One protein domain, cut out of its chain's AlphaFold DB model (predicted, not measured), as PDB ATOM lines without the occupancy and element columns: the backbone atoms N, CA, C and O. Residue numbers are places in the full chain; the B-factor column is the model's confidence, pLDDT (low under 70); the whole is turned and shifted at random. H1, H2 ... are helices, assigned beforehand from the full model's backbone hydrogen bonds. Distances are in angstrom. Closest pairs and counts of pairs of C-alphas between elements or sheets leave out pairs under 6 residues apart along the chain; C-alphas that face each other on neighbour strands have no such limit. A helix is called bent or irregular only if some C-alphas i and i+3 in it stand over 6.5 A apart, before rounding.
ATOM      1  N   HIS A 918     -50.091 -27.806 -50.538       92.00
ATOM      2  CA  HIS A 918     -50.518 -26.431 -50.837       92.00
ATOM      3  C   HIS A 918     -50.487 -25.543 -49.588       92.00
ATOM      4  O   HIS A 918     -50.053 -24.398 -49.674       92.00
ATOM      5  N   VAL A 919     -50.854 -26.080 -48.418       91.62
ATOM      6  CA  VAL A 919     -50.693 -25.393 -47.121       91.62
ATOM      7  C   VAL A 919     -49.224 -25.048 -46.867       91.62
ATOM      8  O   VAL A 919     -48.903 -23.894 -46.584       91.62
ATOM      9  N   HIS A 920     -48.322 -26.017 -47.035       90.56
ATOM     10  CA  HIS A 920     -46.883 -25.804 -46.890       90.56
ATOM     11  C   HIS A 920     -46.333 -24.818 -47.926       90.56
ATOM     12  O   HIS A 920     -45.586 -23.914 -47.554       90.56
ATOM     13  N   ALA A 921     -46.739 -24.917 -49.197       91.25
ATOM     14  CA  ALA A 921     -46.358 -23.950 -50.226       91.25
ATOM     15  C   ALA A 921     -46.819 -22.524 -49.879       91.25
ATOM     16  O   ALA A 921     -46.018 -21.594 -49.939       91.25
ATOM     17  N   HIS A 922     -48.072 -22.344 -49.452       92.12
ATOM     18  CA  HIS A 922     -48.616 -21.039 -49.069       92.12
ATOM     19  C   HIS A 922     -47.881 -20.430 -47.870       92.12
ATOM     20  O   HIS A 922     -47.420 -19.294 -47.949       92.12
ATOM     21  N   LEU A 923     -47.688 -21.206 -46.797       91.19
ATOM     22  CA  LEU A 923     -46.926 -20.767 -45.625       91.19
ATOM     23  C   LEU A 923     -45.470 -20.433 -45.979       91.19
ATOM     24  O   LEU A 923     -44.938 -19.442 -45.485       91.19
ATOM     25  N   THR A 924     -44.849 -21.192 -46.888       91.38
ATOM     26  CA  THR A 924     -43.499 -20.889 -47.389       91.38
ATOM     27  C   THR A 924     -43.477 -19.542 -48.116       91.38
ATOM     28  O   THR A 924     -42.660 -18.690 -47.774       91.38
ATOM     29  N   LYS A 925     -44.418 -19.291 -49.042       91.25
ATOM     30  CA  LYS A 925     -44.554 -17.997 -49.744       91.25
ATOM     31  C   LYS A 925     -44.778 -16.839 -48.762       91.25
ATOM     32  O   LYS A 925     -44.148 -15.792 -48.907       91.25
ATOM     33  N   CYS A 926     -45.595 -17.031 -47.724       89.81
ATOM     34  CA  CYS A 926     -45.766 -16.052 -46.646       89.81
ATOM     35  C   CYS A 926     -44.446 -15.747 -45.920       89.81
ATOM     36  O   CYS A 926     -44.127 -14.573 -45.727       89.81
ATOM     37  N   CYS A 927     -43.657 -16.764 -45.552       89.94
ATOM     38  CA  CYS A 927     -42.359 -16.550 -44.911       89.94
ATOM     39  C   CYS A 927     -41.375 -15.803 -45.826       89.94
ATOM     40  O   CYS A 927     -40.792 -14.813 -45.388       89.94
ATOM     41  N   LEU A 928     -41.238 -16.213 -47.094       90.81
ATOM     42  CA  LEU A 928     -40.372 -15.550 -48.084       90.81
ATOM     43  C   LEU A 928     -40.716 -14.055 -48.217       90.81
ATOM     44  O   LEU A 928     -39.841 -13.193 -48.113       90.81
ATOM     45  N   LEU A 929     -42.009 -13.736 -48.368       88.19
ATOM     46  CA  LEU A 929     -42.499 -12.357 -48.450       88.19
ATOM     47  C   LEU A 929     -42.208 -11.552 -47.181       88.19
ATOM     48  O   LEU A 929     -41.828 -10.384 -47.272       88.19
ATOM     49  N   HIS A 930     -42.383 -12.144 -45.998       88.00
ATOM     50  CA  HIS A 930     -42.113 -11.466 -44.728       88.00
ATOM     51  C   HIS A 930     -40.628 -11.231 -44.481       88.00
ATOM     52  O   HIS A 930     -40.287 -10.152 -44.001       88.00
ATOM     53  N   ILE A 931     -39.757 -12.166 -44.863       87.81
ATOM     54  CA  ILE A 931     -38.301 -11.995 -44.774       87.81
ATOM     55  C   ILE A 931     -37.837 -10.855 -45.698       87.81
ATOM     56  O   ILE A 931     -37.077  -9.983 -45.277       87.81
ATOM     57  N   ILE A 932     -38.351 -10.783 -46.933       86.56
ATOM     58  CA  ILE A 932     -38.035  -9.676 -47.854       86.56
ATOM     59  C   ILE A 932     -38.578  -8.336 -47.330       86.56
ATOM     60  O   ILE A 932     -37.873  -7.330 -47.403       86.56
ATOM     61  N   GLN A 933     -39.815  -8.290 -46.825       82.12
ATOM     62  CA  GLN A 933     -40.534  -7.025 -46.602       82.12
ATOM     63  C   GLN A 933     -40.460  -6.464 -45.173       82.12
ATOM     64  O   GLN A 933     -40.700  -5.271 -45.001       82.12
ATOM     65  N   SER A 934     -40.151  -7.267 -44.149       71.31
ATOM     66  CA  SER A 934     -40.240  -6.813 -42.750       71.31
ATOM     67  C   SER A 934     -38.995  -6.045 -42.289       71.31
ATOM     68  O   SER A 934     -37.890  -6.577 -42.380       71.31
ATOM     69  N   PRO A 935     -39.157  -4.840 -41.706       61.28
ATOM     70  CA  PRO A 935     -38.128  -4.175 -40.904       61.28
ATOM     71  C   PRO A 935     -38.218  -4.531 -39.402       61.28
ATOM     72  O   PRO A 935     -37.469  -3.990 -38.597       61.28
ATOM     73  N   GLN A 936     -39.168  -5.388 -39.001       60.47
ATOM     74  CA  GLN A 936     -39.412  -5.785 -37.607       60.47
ATOM     75  C   GLN A 936     -38.703  -7.106 -37.275       60.47
ATOM     76  O   GLN A 936     -38.935  -8.098 -37.965       60.47
ATOM     77  N   SER A 937     -37.920  -7.123 -36.188       67.00
ATOM     78  CA  SER A 937     -37.159  -8.292 -35.708       67.00
ATOM     79  C   SER A 937     -38.058  -9.516 -35.503       67.00
ATOM     80  O   SER A 937     -37.920 -10.509 -36.206       67.00
ATOM     81  N   ASP A 938     -39.076  -9.406 -34.645       68.12
ATOM     82  CA  ASP A 938     -39.879 -10.540 -34.172       68.12
ATOM     83  C   ASP A 938     -40.592 -11.307 -35.306       68.12
ATOM     84  O   ASP A 938     -40.743 -12.529 -35.254       68.12
ATOM     85  N   LEU A 939     -41.061 -10.595 -36.341       73.81
ATOM     86  CA  LEU A 939     -41.744 -11.201 -37.490       73.81
ATOM     87  C   LEU A 939     -40.754 -11.810 -38.489       73.81
ATOM     88  O   LEU A 939     -41.037 -12.867 -39.055       73.81
ATOM     89  N   LEU A 940     -39.601 -11.167 -38.683       80.19
ATOM     90  CA  LEU A 940     -38.497 -11.693 -39.481       80.19
ATOM     91  C   LEU A 940     -37.935 -12.978 -38.849       80.19
ATOM     92  O   LEU A 940     -37.805 -13.987 -39.537       80.19
ATOM     93  N   GLU A 941     -37.700 -12.969 -37.537       76.81
ATOM     94  CA  GLU A 941     -37.243 -14.110 -36.734       76.81
ATOM     95  C   GLU A 941     -38.248 -15.270 -36.765       76.81
ATOM     96  O   GLU A 941     -37.864 -16.415 -37.004       76.81
ATOM     97  N   ALA A 942     -39.548 -14.992 -36.600       78.88
ATOM     98  CA  ALA A 942     -40.585 -16.016 -36.724       78.88
ATOM     99  C   ALA A 942     -40.651 -16.604 -38.147       78.88
ATOM    100  O   ALA A 942     -40.715 -17.824 -38.308       78.88
ATOM    101  N   ALA A 943     -40.604 -15.763 -39.185       84.81
ATOM    102  CA  ALA A 943     -40.625 -16.221 -40.573       84.81
ATOM    103  C   ALA A 943     -39.389 -17.068 -40.921       84.81
ATOM    104  O   ALA A 943     -39.545 -18.125 -41.531       84.81
ATOM    105  N   ALA A 944     -38.196 -16.657 -40.482       82.19
ATOM    106  CA  ALA A 944     -36.958 -17.417 -40.650       82.19
ATOM    107  C   ALA A 944     -36.987 -18.751 -39.881       82.19
ATOM    108  O   ALA A 944     -36.655 -19.785 -40.448       82.19
ATOM    109  N   ARG A 945     -37.474 -18.770 -38.631       80.19
ATOM    110  CA  ARG A 945     -37.580 -20.001 -37.824       80.19
ATOM    111  C   ARG A 945     -38.457 -21.073 -38.481       80.19
ATOM    112  O   ARG A 945     -38.108 -22.250 -38.439       80.19
ATOM    113  N   TYR A 946     -39.597 -20.699 -39.070       83.38
ATOM    114  CA  TYR A 946     -40.545 -21.676 -39.634       83.38
ATOM    115  C   TYR A 946     -40.377 -21.937 -41.140       83.38
ATOM    116  O   TYR A 946     -40.821 -22.983 -41.618       83.38
ATOM    117  N   PHE A 947     -39.733 -21.031 -41.890       86.75
ATOM    118  CA  PHE A 947     -39.521 -21.169 -43.338       86.75
ATOM    119  C   PHE A 947     -38.946 -22.537 -43.755       86.75
ATOM    120  O   PHE A 947     -39.563 -23.176 -44.614       86.75
ATOM    121  N   PRO A 948     -37.846 -23.043 -43.159       79.44
ATOM    122  CA  PRO A 948     -37.236 -24.296 -43.599       79.44
ATOM    123  C   PRO A 948     -38.171 -25.499 -43.425       79.44
ATOM    124  O   PRO A 948     -38.287 -26.340 -44.315       79.44
ATOM    125  N   ILE A 949     -38.908 -25.539 -42.310       80.06
ATOM    126  CA  ILE A 949     -39.853 -26.612 -41.982       80.06
ATOM    127  C   ILE A 949     -40.965 -26.672 -43.034       80.06
ATOM    128  O   ILE A 949     -41.267 -27.750 -43.551       80.06
ATOM    129  N   PHE A 950     -41.539 -25.523 -43.407       86.56
ATOM    130  CA  PHE A 950     -42.573 -25.472 -44.440       86.56
ATOM    131  C   PHE A 950     -42.023 -25.779 -45.836       86.56
ATOM    132  O   PHE A 950     -42.661 -26.539 -46.570       86.56
ATOM    133  N   TRP A 951     -40.831 -25.279 -46.177       85.94
ATOM    134  CA  TRP A 951     -40.202 -25.538 -47.474       85.94
ATOM    135  C   TRP A 951     -39.989 -27.040 -47.702       85.94
ATOM    136  O   TRP A 951     -40.344 -27.541 -48.768       85.94
ATOM    137  N   THR A 952     -39.537 -27.791 -46.685       81.12
ATOM    138  CA  THR A 952     -39.263 -29.241 -46.821       81.12
ATOM    139  C   THR A 952     -40.456 -30.088 -47.286       81.12
ATOM    140  O   THR A 952     -40.268 -31.210 -47.762       81.12
ATOM    141  N   LYS A 953     -41.688 -29.578 -47.139       82.88
ATOM    142  CA  LYS A 953     -42.947 -30.246 -47.522       82.88
ATOM    143  C   LYS A 953     -43.731 -29.498 -48.611       82.88
ATOM    144  O   LYS A 953     -44.793 -29.966 -49.028       82.88
ATOM    145  N   ALA A 954     -43.241 -28.346 -49.064       84.50
ATOM    146  CA  ALA A 954     -43.846 -27.570 -50.138       84.50
ATOM    147  C   ALA A 954     -43.599 -28.216 -51.514       84.50
ATOM    148  O   ALA A 954     -42.687 -29.022 -51.701       84.50
ATOM    149  N   ARG A 955     -44.422 -27.853 -52.502       82.31
ATOM    150  CA  ARG A 955     -44.243 -28.212 -53.919       82.31
ATOM    151  C   ARG A 955     -44.598 -27.015 -54.795       82.31
ATOM    152  O   ARG A 955     -45.451 -26.227 -54.399       82.31
ATOM    153  N   ALA A 956     -43.985 -26.930 -55.980       83.12
ATOM    154  CA  ALA A 956     -44.223 -25.876 -56.971       83.12
ATOM    155  C   ALA A 956     -44.069 -24.453 -56.389       83.12
ATOM    156  O   ALA A 956     -45.003 -23.648 -56.403       83.12
ATOM    157  N   ILE A 957     -42.879 -24.185 -55.841       85.44
ATOM    158  CA  ILE A 957     -42.486 -22.869 -55.307       85.44
ATOM    159  C   ILE A 957     -41.118 -22.390 -55.819       85.44
ATOM    160  O   ILE A 957     -40.525 -21.467 -55.266       85.44
ATOM    161  N   ASP A 958     -40.584 -23.061 -56.841       85.75
ATOM    162  CA  ASP A 958     -39.258 -22.817 -57.404       85.75
ATOM    163  C   ASP A 958     -39.108 -21.355 -57.853       85.75
ATOM    164  O   ASP A 958     -38.134 -20.708 -57.481       85.75
ATOM    165  N   ASP A 959     -40.111 -20.806 -58.544       86.81
ATOM    166  CA  ASP A 959     -40.116 -19.419 -59.029       86.81
ATOM    167  C   ASP A 959     -40.061 -18.400 -57.875       86.81
ATOM    168  O   ASP A 959     -39.329 -17.411 -57.949       86.81
ATOM    169  N   GLU A 960     -40.769 -18.646 -56.764       90.62
ATOM    170  CA  GLU A 960     -40.689 -17.781 -55.580       90.62
ATOM    171  C   GLU A 960     -39.352 -17.904 -54.835       90.62
ATOM    172  O   GLU A 960     -38.891 -16.923 -54.250       90.62
ATOM    173  N   ILE A 961     -38.700 -19.070 -54.872       88.50
ATOM    174  CA  ILE A 961     -37.338 -19.248 -54.342       88.50
ATOM    175  C   ILE A 961     -36.312 -18.516 -55.223       88.50
ATOM    176  O   ILE A 961     -35.385 -17.894 -54.692       88.50
ATOM    177  N   VAL A 962     -36.482 -18.523 -56.551       88.44
ATOM    178  CA  VAL A 962     -35.659 -17.738 -57.490       88.44
ATOM    179  C   VAL A 962     -35.818 -16.236 -57.220       88.44
ATOM    180  O   VAL A 962     -34.818 -15.552 -56.995       88.44
ATOM    181  N   ASP A 963     -37.054 -15.732 -57.151       91.12
ATOM    182  CA  ASP A 963     -37.363 -14.324 -56.849       91.12
ATOM    183  C   ASP A 963     -36.804 -13.882 -55.482       91.12
ATOM    184  O   ASP A 963     -36.175 -12.827 -55.365       91.12
ATOM    185  N   PHE A 964     -36.951 -14.725 -54.455       92.25
ATOM    186  CA  PHE A 964     -36.382 -14.490 -53.126       92.25
ATOM    187  C   PHE A 964     -34.852 -14.413 -53.139       92.25
ATOM    188  O   PHE A 964     -34.265 -13.544 -52.487       92.25
ATOM    189  N   THR A 965     -34.206 -15.289 -53.913       89.06
ATOM    190  CA  THR A 965     -32.748 -15.294 -54.086       89.06
ATOM    191  C   THR A 965     -32.274 -14.006 -54.753       89.06
ATOM    192  O   THR A 965     -31.361 -13.355 -54.252       89.06
ATOM    193  N   GLN A 966     -32.933 -13.594 -55.838       89.56
ATOM    194  CA  GLN A 966     -32.594 -12.375 -56.582       89.56
ATOM    195  C   GLN A 966     -32.813 -11.090 -55.765       89.56
ATOM    196  O   GLN A 966     -32.125 -10.097 -55.988       89.56
ATOM    197  N   LYS A 967     -33.729 -11.108 -54.788       90.81
ATOM    198  CA  LYS A 967     -34.012  -9.984 -53.874       90.81
ATOM    199  C   LYS A 967     -33.118  -9.936 -52.624       90.81
ATOM    200  O   LYS A 967     -33.408  -9.154 -51.719       90.81
ATOM    201  N   GLY A 968     -32.056 -10.746 -52.550       87.81
ATOM    202  CA  GLY A 968     -31.141 -10.770 -51.397       87.81
ATOM    203  C   GLY A 968     -31.788 -11.319 -50.119       87.81
ATOM    204  O   GLY A 968     -31.442 -10.917 -49.007       87.81
ATOM    205  N   GLY A 969     -32.780 -12.207 -50.253       87.44
ATOM    206  CA  GLY A 969     -33.483 -12.785 -49.107       87.44
ATOM    207  C   GLY A 969     -32.579 -13.630 -48.198       87.44
ATOM    208  O   GLY A 969     -32.780 -13.656 -46.984       87.44
ATOM    209  N   TRP A 970     -31.551 -14.270 -48.763       87.62
ATOM    210  CA  TRP A 970     -30.578 -15.072 -48.012       87.62
ATOM    211  C   TRP A 970     -29.661 -14.216 -47.134       87.62
ATOM    212  O   TRP A 970     -29.443 -14.576 -45.979       87.62
ATOM    213  N   ASP A 971     -29.218 -13.051 -47.617       87.81
ATOM    214  CA  ASP A 971     -28.436 -12.085 -46.832       87.81
ATOM    215  C   ASP A 971     -29.207 -11.605 -45.594       87.81
ATOM    216  O   ASP A 971     -28.638 -11.438 -44.516       87.81
ATOM    217  N   LYS A 972     -30.534 -11.448 -45.715       84.56
ATOM    218  CA  LYS A 972     -31.395 -11.104 -44.575       84.56
ATOM    219  C   LYS A 972     -31.458 -12.212 -43.529       84.56
ATOM    220  O   LYS A 972     -31.372 -11.904 -42.344       84.56
ATOM    221  N   ILE A 973     -31.565 -13.478 -43.940       81.88
ATOM    222  CA  ILE A 973     -31.489 -14.615 -43.006       81.88
ATOM    223  C   ILE A 973     -30.096 -14.673 -42.361       81.88
ATOM    224  O   ILE A 973     -29.979 -14.871 -41.155       81.88
ATOM    225  N   ASP A 974     -29.034 -14.442 -43.136       82.06
ATOM    226  CA  ASP A 974     -27.657 -14.463 -42.634       82.06
ATOM    227  C   ASP A 974     -27.345 -13.328 -41.642       82.06
ATOM    228  O   ASP A 974     -26.466 -13.486 -40.792       82.06
ATOM    229  N   SER A 975     -28.084 -12.216 -41.709       82.00
ATOM    230  CA  SER A 975     -27.990 -11.104 -40.753       82.00
ATOM    231  C   SER A 975     -28.623 -11.382 -39.379       82.00
ATOM    232  O   SER A 975     -28.445 -10.581 -38.462       82.00
ATOM    233  N   LEU A 976     -29.347 -12.498 -39.221       76.56
ATOM    234  CA  LEU A 976     -29.928 -12.916 -37.943       76.56
ATOM    235  C   LEU A 976     -28.885 -13.553 -37.011       76.56
ATOM    236  O   LEU A 976     -27.841 -14.042 -37.450       76.56
ATOM    237  N   ASP A 977     -29.205 -13.564 -35.715       68.81
ATOM    238  CA  ASP A 977     -28.380 -14.179 -34.669       68.81
ATOM    239  C   ASP A 977     -28.082 -15.662 -34.978       68.81
ATOM    240  O   ASP A 977     -28.917 -16.377 -35.545       68.81
ATOM    241  N   ALA A 978     -26.895 -16.131 -34.587       64.19
ATOM    242  CA  ALA A 978     -26.445 -17.509 -34.770       64.19
ATOM    243  C   ALA A 978     -27.429 -18.539 -34.188       64.19
ATOM    244  O   ALA A 978     -27.608 -19.600 -34.786       64.19
ATOM    245  N   TYR A 979     -28.142 -18.198 -33.107       62.03
ATOM    246  CA  TYR A 979     -29.205 -19.041 -32.544       62.03
ATOM    247  C   TYR A 979     -30.291 -19.418 -33.572       62.03
ATOM    248  O   TYR A 979     -30.784 -20.542 -33.594       62.03
ATOM    249  N   TYR A 980     -30.637 -18.518 -34.497       60.12
ATOM    250  CA  TYR A 980     -31.632 -18.806 -35.536       60.12
ATOM    251  C   TYR A 980     -31.093 -19.683 -36.675       60.12
ATOM    252  O   TYR A 980     -31.886 -20.249 -37.434       60.12
ATOM    253  N   LYS A 981     -29.768 -19.840 -36.782       61.69
ATOM    254  CA  LYS A 981     -29.097 -20.650 -37.813       61.69
ATOM    255  C   LYS A 981     -29.067 -22.147 -37.461       61.69
ATOM    256  O   LYS A 981     -28.942 -22.963 -38.371       61.69
ATOM    257  N   GLU A 982     -29.315 -22.517 -36.200       60.78
ATOM    258  CA  GLU A 982     -29.521 -23.903 -35.717       60.78
ATOM    259  C   GLU A 982     -30.576 -24.674 -36.540       60.78
ATOM    260  O   GLU A 982     -30.377 -25.806 -36.993       60.78
ATOM    261  N   TYR A 983     -31.712 -24.032 -36.820       61.09
ATOM    262  CA  TYR A 983     -32.785 -24.636 -37.619       61.09
ATOM    263  C   TYR A 983     -32.382 -24.880 -39.080       61.09
ATOM    264  O   TYR A 983     -32.963 -25.729 -39.752       61.09
ATOM    265  N   TYR A 984     -31.381 -24.153 -39.579       65.00
ATOM    266  CA  TYR A 984     -30.857 -24.305 -40.933       65.00
ATOM    267  C   TYR A 984     -29.703 -25.326 -40.988       65.00
ATOM    268  O   TYR A 984     -29.570 -26.012 -42.002       65.00
ATOM    269  N   SER A 985     -28.913 -25.500 -39.917       58.91
ATOM    270  CA  SER A 985     -27.887 -26.558 -39.835       58.91
ATOM    271  C   SER A 985     -28.508 -27.952 -39.667       58.91
ATOM    272  O   SER A 985     -28.125 -28.880 -40.390       58.91
ATOM    273  N   SER A 986     -29.541 -28.085 -38.826       55.41
ATOM    274  CA  SER A 986     -30.309 -29.334 -38.619       55.41
ATOM    275  C   SER A 986     -31.019 -29.869 -39.873       55.41
ATOM    276  O   SER A 986     -31.425 -31.029 -39.911       55.41
ATOM    277  N   LEU A 987     -31.141 -29.050 -40.923       55.88
ATOM    278  CA  LEU A 987     -31.712 -29.430 -42.217       55.88
ATOM    279  C   LEU A 987     -30.665 -29.642 -43.322       55.88
ATOM    280  O   LEU A 987     -31.057 -29.922 -44.455       55.88
ATOM    281  N   SER A 988     -29.362 -29.560 -43.016       57.91
ATOM    282  CA  SER A 988     -28.263 -29.754 -43.983       57.91
ATOM    283  C   SER A 988     -28.449 -30.992 -44.878       57.91
ATOM    284  O   SER A 988     -28.324 -30.893 -46.100       57.91
ATOM    285  N   ASP A 989     -28.872 -32.110 -44.289       55.84
ATOM    286  CA  ASP A 989     -29.095 -33.384 -44.985       55.84
ATOM    287  C   ASP A 989     -30.379 -33.404 -45.845       55.84
ATOM    288  O   ASP A 989     -30.487 -34.172 -46.804       55.84
ATOM    289  N   ALA A 990     -31.347 -32.527 -45.559       57.81
ATOM    290  CA  ALA A 990     -32.593 -32.389 -46.317       57.81
ATOM    291  C   ALA A 990     -32.470 -31.455 -47.540       57.81
ATOM    292  O   ALA A 990     -33.290 -31.541 -48.459       57.81
ATOM    293  N   PHE A 991     -31.459 -30.576 -47.598       64.31
ATOM    294  CA  PHE A 991     -31.320 -29.613 -48.703       64.31
ATOM    295  C   PHE A 991     -30.893 -30.238 -50.030       64.31
ATOM    296  O   PHE A 991     -31.319 -29.760 -51.081       64.31
ATOM    297  N   GLY A 992     -30.095 -31.311 -50.001       64.75
ATOM    298  CA  GLY A 992     -29.620 -32.000 -51.208       64.75
ATOM    299  C   GLY A 992     -30.756 -32.392 -52.169       64.75
ATOM    300  O   GLY A 992     -30.681 -31.998 -53.341       64.75
ATOM    301  N   PRO A 993     -31.804 -33.088 -51.674       64.94
ATOM    302  CA  PRO A 993     -33.037 -33.375 -52.415       64.94
ATOM    303  C   PRO A 993     -33.908 -32.142 -52.708       64.94
ATOM    304  O   PRO A 993     -34.480 -32.042 -53.791       64.94
ATOM    305  N   LEU A 994     -34.019 -31.178 -51.782       67.19
ATOM    306  CA  LEU A 994     -34.905 -30.010 -51.962       67.19
ATOM    307  C   LEU A 994     -34.514 -29.129 -53.149       67.19
ATOM    308  O   LEU A 994     -35.380 -28.647 -53.876       67.19
ATOM    309  N   ILE A 995     -33.214 -28.937 -53.363       72.19
ATOM    310  CA  ILE A 995     -32.695 -28.124 -54.469       72.19
ATOM    311  C   ILE A 995     -32.460 -28.945 -55.746       72.19
ATOM    312  O   ILE A 995     -31.996 -28.406 -56.746       72.19
ATOM    313  N   GLU A 996     -32.780 -30.242 -55.756       70.38
ATOM    314  CA  GLU A 996     -32.560 -31.123 -56.910       70.38
ATOM    315  C   GLU A 996     -33.444 -30.753 -58.114       70.38
ATOM    316  O   GLU A 996     -32.954 -30.700 -59.241       70.38
ATOM    317  N   GLY A 997     -34.703 -30.369 -57.872       65.31
ATOM    318  CA  GLY A 997     -35.602 -29.828 -58.904       65.31
ATOM    319  C   GLY A 997     -35.224 -28.425 -59.408       65.31
ATOM    320  O   GLY A 997     -35.612 -28.046 -60.518       65.31
ATOM    321  N   LEU A 998     -34.434 -27.682 -58.623       72.31
ATOM    322  CA  LEU A 998     -33.856 -26.389 -59.002       72.31
ATOM    323  C   LEU A 998     -32.551 -26.559 -59.795       72.31
ATOM    324  O   LEU A 998     -32.323 -25.796 -60.728       72.31
ATOM    325  N   LYS A 999     -31.718 -27.574 -59.507       73.31
ATOM    326  CA  LYS A 999     -30.422 -27.814 -60.189       73.31
ATOM    327  C   LYS A 999     -30.532 -27.892 -61.714       73.31
ATOM    328  O   LYS A 999     -29.611 -27.470 -62.405       73.31
ATOM    329  N   SER A1000     -31.632 -28.435 -62.235       71.06
ATOM    330  CA  SER A1000     -31.861 -28.596 -63.677       71.06
ATOM    331  C   SER A1000     -32.445 -27.358 -64.367       71.06
ATOM    332  O   SER A1000     -32.395 -27.284 -65.593       71.06
ATOM    333  N   ARG A1001     -33.003 -26.404 -63.607       76.19
ATOM    334  CA  ARG A1001     -33.726 -25.228 -64.132       76.19
ATOM    335  C   ARG A1001     -33.034 -23.896 -63.829       76.19
ATOM    336  O   ARG A1001     -33.019 -23.026 -64.689       76.19
ATOM    337  N   HIS A1002     -32.441 -23.781 -62.641       83.31
ATOM    338  CA  HIS A1002     -31.810 -22.580 -62.083       83.31
ATOM    339  C   HIS A1002     -30.511 -22.924 -61.322       83.31
ATOM    340  O   HIS A1002     -30.430 -22.739 -60.099       83.31
ATOM    341  N   PRO A1003     -29.481 -23.474 -61.998       82.75
ATOM    342  CA  PRO A1003     -28.216 -23.843 -61.358       82.75
ATOM    343  C   PRO A1003     -27.525 -22.659 -60.659       82.75
ATOM    344  O   PRO A1003     -26.888 -22.848 -59.623       82.75
ATOM    345  N   GLU A1004     -27.688 -21.437 -61.169       84.56
ATOM    346  CA  GLU A1004     -27.164 -20.199 -60.585       84.56
ATOM    347  C   GLU A1004     -27.740 -19.912 -59.189       84.56
ATOM    348  O   GLU A1004     -26.999 -19.561 -58.268       84.56
ATOM    349  N   VAL A1005     -29.041 -20.144 -58.998       85.12
ATOM    350  CA  VAL A1005     -29.720 -19.981 -57.704       85.12
ATOM    351  C   VAL A1005     -29.263 -21.052 -56.718       85.12
ATOM    352  O   VAL A1005     -29.001 -20.750 -55.554       85.12
ATOM    353  N   VAL A1006     -29.075 -22.291 -57.184       84.00
ATOM    354  CA  VAL A1006     -28.558 -23.387 -56.349       84.00
ATOM    355  C   VAL A1006     -27.153 -23.090 -55.816       84.00
ATOM    356  O   VAL A1006     -26.870 -23.431 -54.665       84.00
ATOM    357  N   VAL A1007     -26.286 -22.436 -56.598       85.50
ATOM    358  CA  VAL A1007     -24.948 -22.024 -56.132       85.50
ATOM    359  C   VAL A1007     -25.055 -21.017 -54.986       85.50
ATOM    360  O   VAL A1007     -24.458 -21.257 -53.939       85.50
ATOM    361  N   VAL A1008     -25.859 -19.955 -55.136       86.25
ATOM    362  CA  VAL A1008     -26.064 -18.942 -54.079       86.25
ATOM    363  C   VAL A1008     -26.592 -19.590 -52.798       86.25
ATOM    364  O   VAL A1008     -26.004 -19.420 -51.730       86.25
ATOM    365  N   ILE A1009     -27.649 -20.398 -52.916       84.69
ATOM    366  CA  ILE A1009     -28.246 -21.144 -51.800       84.69
ATOM    367  C   ILE A1009     -27.180 -22.000 -51.096       84.69
ATOM    368  O   ILE A1009     -26.990 -21.894 -49.884       84.69
ATOM    369  N   SER A1010     -26.425 -22.797 -51.859       83.19
ATOM    370  CA  SER A1010     -25.385 -23.683 -51.316       83.19
ATOM    371  C   SER A1010     -24.275 -22.916 -50.588       83.19
ATOM    372  O   SER A1010     -23.737 -23.416 -49.600       83.19
ATOM    373  N   THR A1011     -23.934 -21.701 -51.031       87.19
ATOM    374  CA  THR A1011     -22.939 -20.849 -50.362       87.19
ATOM    375  C   THR A1011     -23.386 -20.446 -48.956       87.19
ATOM    376  O   THR A1011     -22.594 -20.586 -48.020       87.19
ATOM    377  N   PHE A1012     -24.641 -20.015 -48.778       85.25
ATOM    378  CA  PHE A1012     -25.179 -19.667 -47.456       85.25
ATOM    379  C   PHE A1012     -25.296 -20.890 -46.542       85.25
ATOM    380  O   PHE A1012     -24.828 -20.844 -45.407       85.25
ATOM    381  N   PHE A1013     -25.806 -22.018 -47.040       78.12
ATOM    382  CA  PHE A1013     -25.912 -23.237 -46.229       78.12
ATOM    383  C   PHE A1013     -24.550 -23.784 -45.780       78.12
ATOM    384  O   PHE A1013     -24.377 -24.121 -44.608       78.12
ATOM    385  N   ASN A1014     -23.546 -23.784 -46.661       80.56
ATOM    386  CA  ASN A1014     -22.176 -24.164 -46.300       80.56
ATOM    387  C   ASN A1014     -21.492 -23.149 -45.369       80.56
ATOM    388  O   ASN A1014     -20.505 -23.487 -44.714       80.56
ATOM    389  N   LYS A1015     -21.959 -21.896 -45.318       83.44
ATOM    390  CA  LYS A1015     -21.537 -20.927 -44.300       83.44
ATOM    391  C   LYS A1015     -22.178 -21.273 -42.955       83.44
ATOM    392  O   LYS A1015     -21.447 -21.561 -42.018       83.44
ATOM    393  N   TRP A1016     -23.506 -21.355 -42.885       80.62
ATOM    394  CA  TRP A1016     -24.239 -21.603 -41.638       80.62
ATOM    395  C   TRP A1016     -23.900 -22.940 -40.979       80.62
ATOM    396  O   TRP A1016     -23.846 -23.009 -39.755       80.62
ATOM    397  N   LYS A1017     -23.603 -23.984 -41.765       75.12
ATOM    398  CA  LYS A1017     -23.097 -25.253 -41.227       75.12
ATOM    399  C   LYS A1017     -21.768 -25.075 -40.478       75.12
ATOM    400  O   LYS A1017     -21.643 -25.570 -39.367       75.12
ATOM    401  N   ARG A1018     -20.821 -24.318 -41.045       76.88
ATOM    402  CA  ARG A1018     -19.534 -24.016 -40.391       76.88
ATOM    403  C   ARG A1018     -19.698 -23.071 -39.205       76.88
ATOM    404  O   ARG A1018     -19.096 -23.317 -38.172       76.88
ATOM    405  N   ASP A1019     -20.535 -22.036 -39.332       74.44
ATOM    406  CA  ASP A1019     -20.854 -21.116 -38.230       74.44
ATOM    407  C   ASP A1019     -21.420 -21.888 -37.014       74.44
ATOM    408  O   ASP A1019     -21.128 -21.538 -35.871       74.44
ATOM    409  N   TRP A1020     -22.203 -22.951 -37.259       69.88
ATOM    410  CA  TRP A1020     -22.725 -23.852 -36.230       69.88
ATOM    411  C   TRP A1020     -21.653 -24.782 -35.643       69.88
ATOM    412  O   TRP A1020     -21.511 -24.832 -34.425       69.88
ATOM    413  N   GLU A1021     -20.873 -25.475 -36.481       73.19
ATOM    414  CA  GLU A1021     -19.770 -26.350 -36.041       73.19
ATOM    415  C   GLU A1021     -18.759 -25.577 -35.158       73.19
ATOM    416  O   GLU A1021     -18.364 -26.051 -34.091       73.19
ATOM    417  N   ASP A1022     -18.419 -24.338 -35.535       72.12
ATOM    418  CA  ASP A1022     -17.577 -23.422 -34.748       72.12
ATOM    419  C   ASP A1022     -18.217 -22.998 -33.411       72.12
ATOM    420  O   ASP A1022     -17.502 -22.728 -32.442       72.12
ATOM    421  N   TRP A1023     -19.547 -22.880 -33.346       68.62
ATOM    422  CA  TRP A1023     -20.282 -22.497 -32.134       68.62
ATOM    423  C   TRP A1023     -20.418 -23.671 -31.159       68.62
ATOM    424  O   TRP A1023     -20.160 -23.511 -29.964       68.62
ATOM    425  N   GLU A1024     -20.722 -24.862 -31.674       65.94
ATOM    426  CA  GLU A1024     -20.792 -26.111 -30.912       65.94
ATOM    427  C   GLU A1024     -19.421 -26.452 -30.299       65.94
ATOM    428  O   GLU A1024     -19.323 -26.726 -29.101       65.94
ATOM    429  N   HIS A1025     -18.333 -26.283 -31.065       70.19
ATOM    430  CA  HIS A1025     -16.966 -26.395 -30.545       70.19
ATOM    431  C   HIS A1025     -16.617 -25.358 -29.467       70.19
ATOM    432  O   HIS A1025     -15.841 -25.670 -28.562       70.19
ATOM    433  N   ARG A1026     -17.174 -24.138 -29.521       68.69
ATOM    434  CA  ARG A1026     -16.975 -23.136 -28.457       68.69
ATOM    435  C   ARG A1026     -17.722 -23.515 -27.185       68.69
ATOM    436  O   ARG A1026     -17.138 -23.404 -26.112       68.69
ATOM    437  N   LEU A1027     -18.966 -23.989 -27.284       58.12
ATOM    438  CA  LEU A1027     -19.738 -24.440 -26.120       58.12
ATOM    439  C   LEU A1027     -19.118 -25.659 -25.435       58.12
ATOM    440  O   LEU A1027     -19.016 -25.670 -24.212       58.12
ATOM    441  N   ALA A1028     -18.621 -26.627 -26.208       57.69
ATOM    442  CA  ALA A1028     -17.887 -27.780 -25.681       57.69
ATOM    443  C   ALA A1028     -16.556 -27.408 -24.986       57.69
ATOM    444  O   ALA A1028     -15.949 -28.253 -24.337       57.69
ATOM    445  N   GLY A1029     -16.090 -26.157 -25.121       49.88
ATOM    446  CA  GLY A1029     -14.960 -25.596 -24.371       49.88
ATOM    447  C   GLY A1029     -15.346 -24.817 -23.104       49.88
ATOM    448  O   GLY A1029     -14.454 -24.322 -22.418       49.88
TER     449      GLY A1029
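This is residues 918 to 1029 of the 1031 residues of an uncharacterized protein of Candolleomyces aberdarensis (UniProt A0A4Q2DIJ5). One long helix, H8, runs along one side of a body of shorter helices, and residues 1024 to 1029, of which 1024 to 1027 belong to H8, stick out beyond that body. H3, H4 and H5 pack on H8 one after another, and the hairpin of H1 and H2 packs on these three on the side away from H8; H6 runs close beside H8 the opposite way, and H7 sits at the corner where H8 begins. The printed part has 112 residues with eight named helices, H1 to H8 in order along the chain, and no named strand; the class is all helix. It is compact, with a radius of gyration of the C-alphas of 13.8 A, and spans 44 by 32 by 23 A.

H8, residues 1003 to 1027, is 36.2 A long, from C-alpha 1003 at (-28.216, -23.843, -61.358) to C-alpha 1027 at (-19.738, -24.440, -26.120). H3 is residues 958 to 966, H4 969 to 974, H5 978 to 985, H6 988 to 994 and H7 996 to 999. H1, residues 918 to 933, is 22.2 A long and begins at C-alpha 918 (-50.518, -26.431, -50.837). H2, residues 937 to 951, is 21.1 A long and irregular: C-alphas 945 and 948 are 7.2 A apart.

H8 is the hub, touching four helices. Its residues 1005 to 1009 touch H3, only just about perpendicular at 71 degrees, the closest C-alphas being those of Val 962 and Val 1005, 6.4 A apart. Its residues 1009 to 1016 touch H4 at a shallow tilt of 14 degrees, the same way; the closest C-alphas, of Trp 970 and Phe 1012, are 7.1 A apart. Its residues 1013 to 1020 touch H5 at a steep tilt of 58 degrees, opposite ways, with the C-alphas of Ser 985 and Lys 1017 closest at 5.2 A. H7 and H8 touch only at the corner, and only just, with 3 pairs of C-alphas within 8 A, the closest those of Lys 999 and Val 1006 at 6.1 A. H6 is close to H8 but not clearly touching; the closest C-alphas, of Ser 988 and Phe 1013, are 7.3 A apart. H1 and H2 form a hairpin at 34 degrees, only just a shallow tilt, with the C-alphas of Cys 927 and Ala 943 closest at 4.7 A. H1 touches H3 with residues 925 to 932 alone, the closest C-alphas being those of Leu 928 and Phe 964, 6.5 A apart. H1 touches H4 with residues 928 to 932 alone, closest at the C-alphas of Ile 932 and Gly 969, 5.7 A apart. H2 touches H5 at a shallow tilt of 10 degrees, the same way, with the C-alphas of Arg 945 and Tyr 980 closest at 6.5 A. H1 and H8 are apart, as are H2 and H8. In H1, H3 and H4 every O i to N i+4 pair is within hydrogen-bond range, against 9 of 11 in H2, 20 of 21 in H8, 1 of 4 in H5 and 1 of 3 in H6; O i to N i+3 pairs within range are 3 of 5 in H5 and 2 of 4 in H6, and H7 is too short for an i+4 pair.

The C-alphas of His 918 and Gly 1029, the two farthest apart, are 44.3 A apart. The printed part has no cut and no long link; H2 to H3 is short and the other links are tight. The mean pLDDT of the printed part is 77.8, and 30 residues are under 70, among them residues 977 to 994.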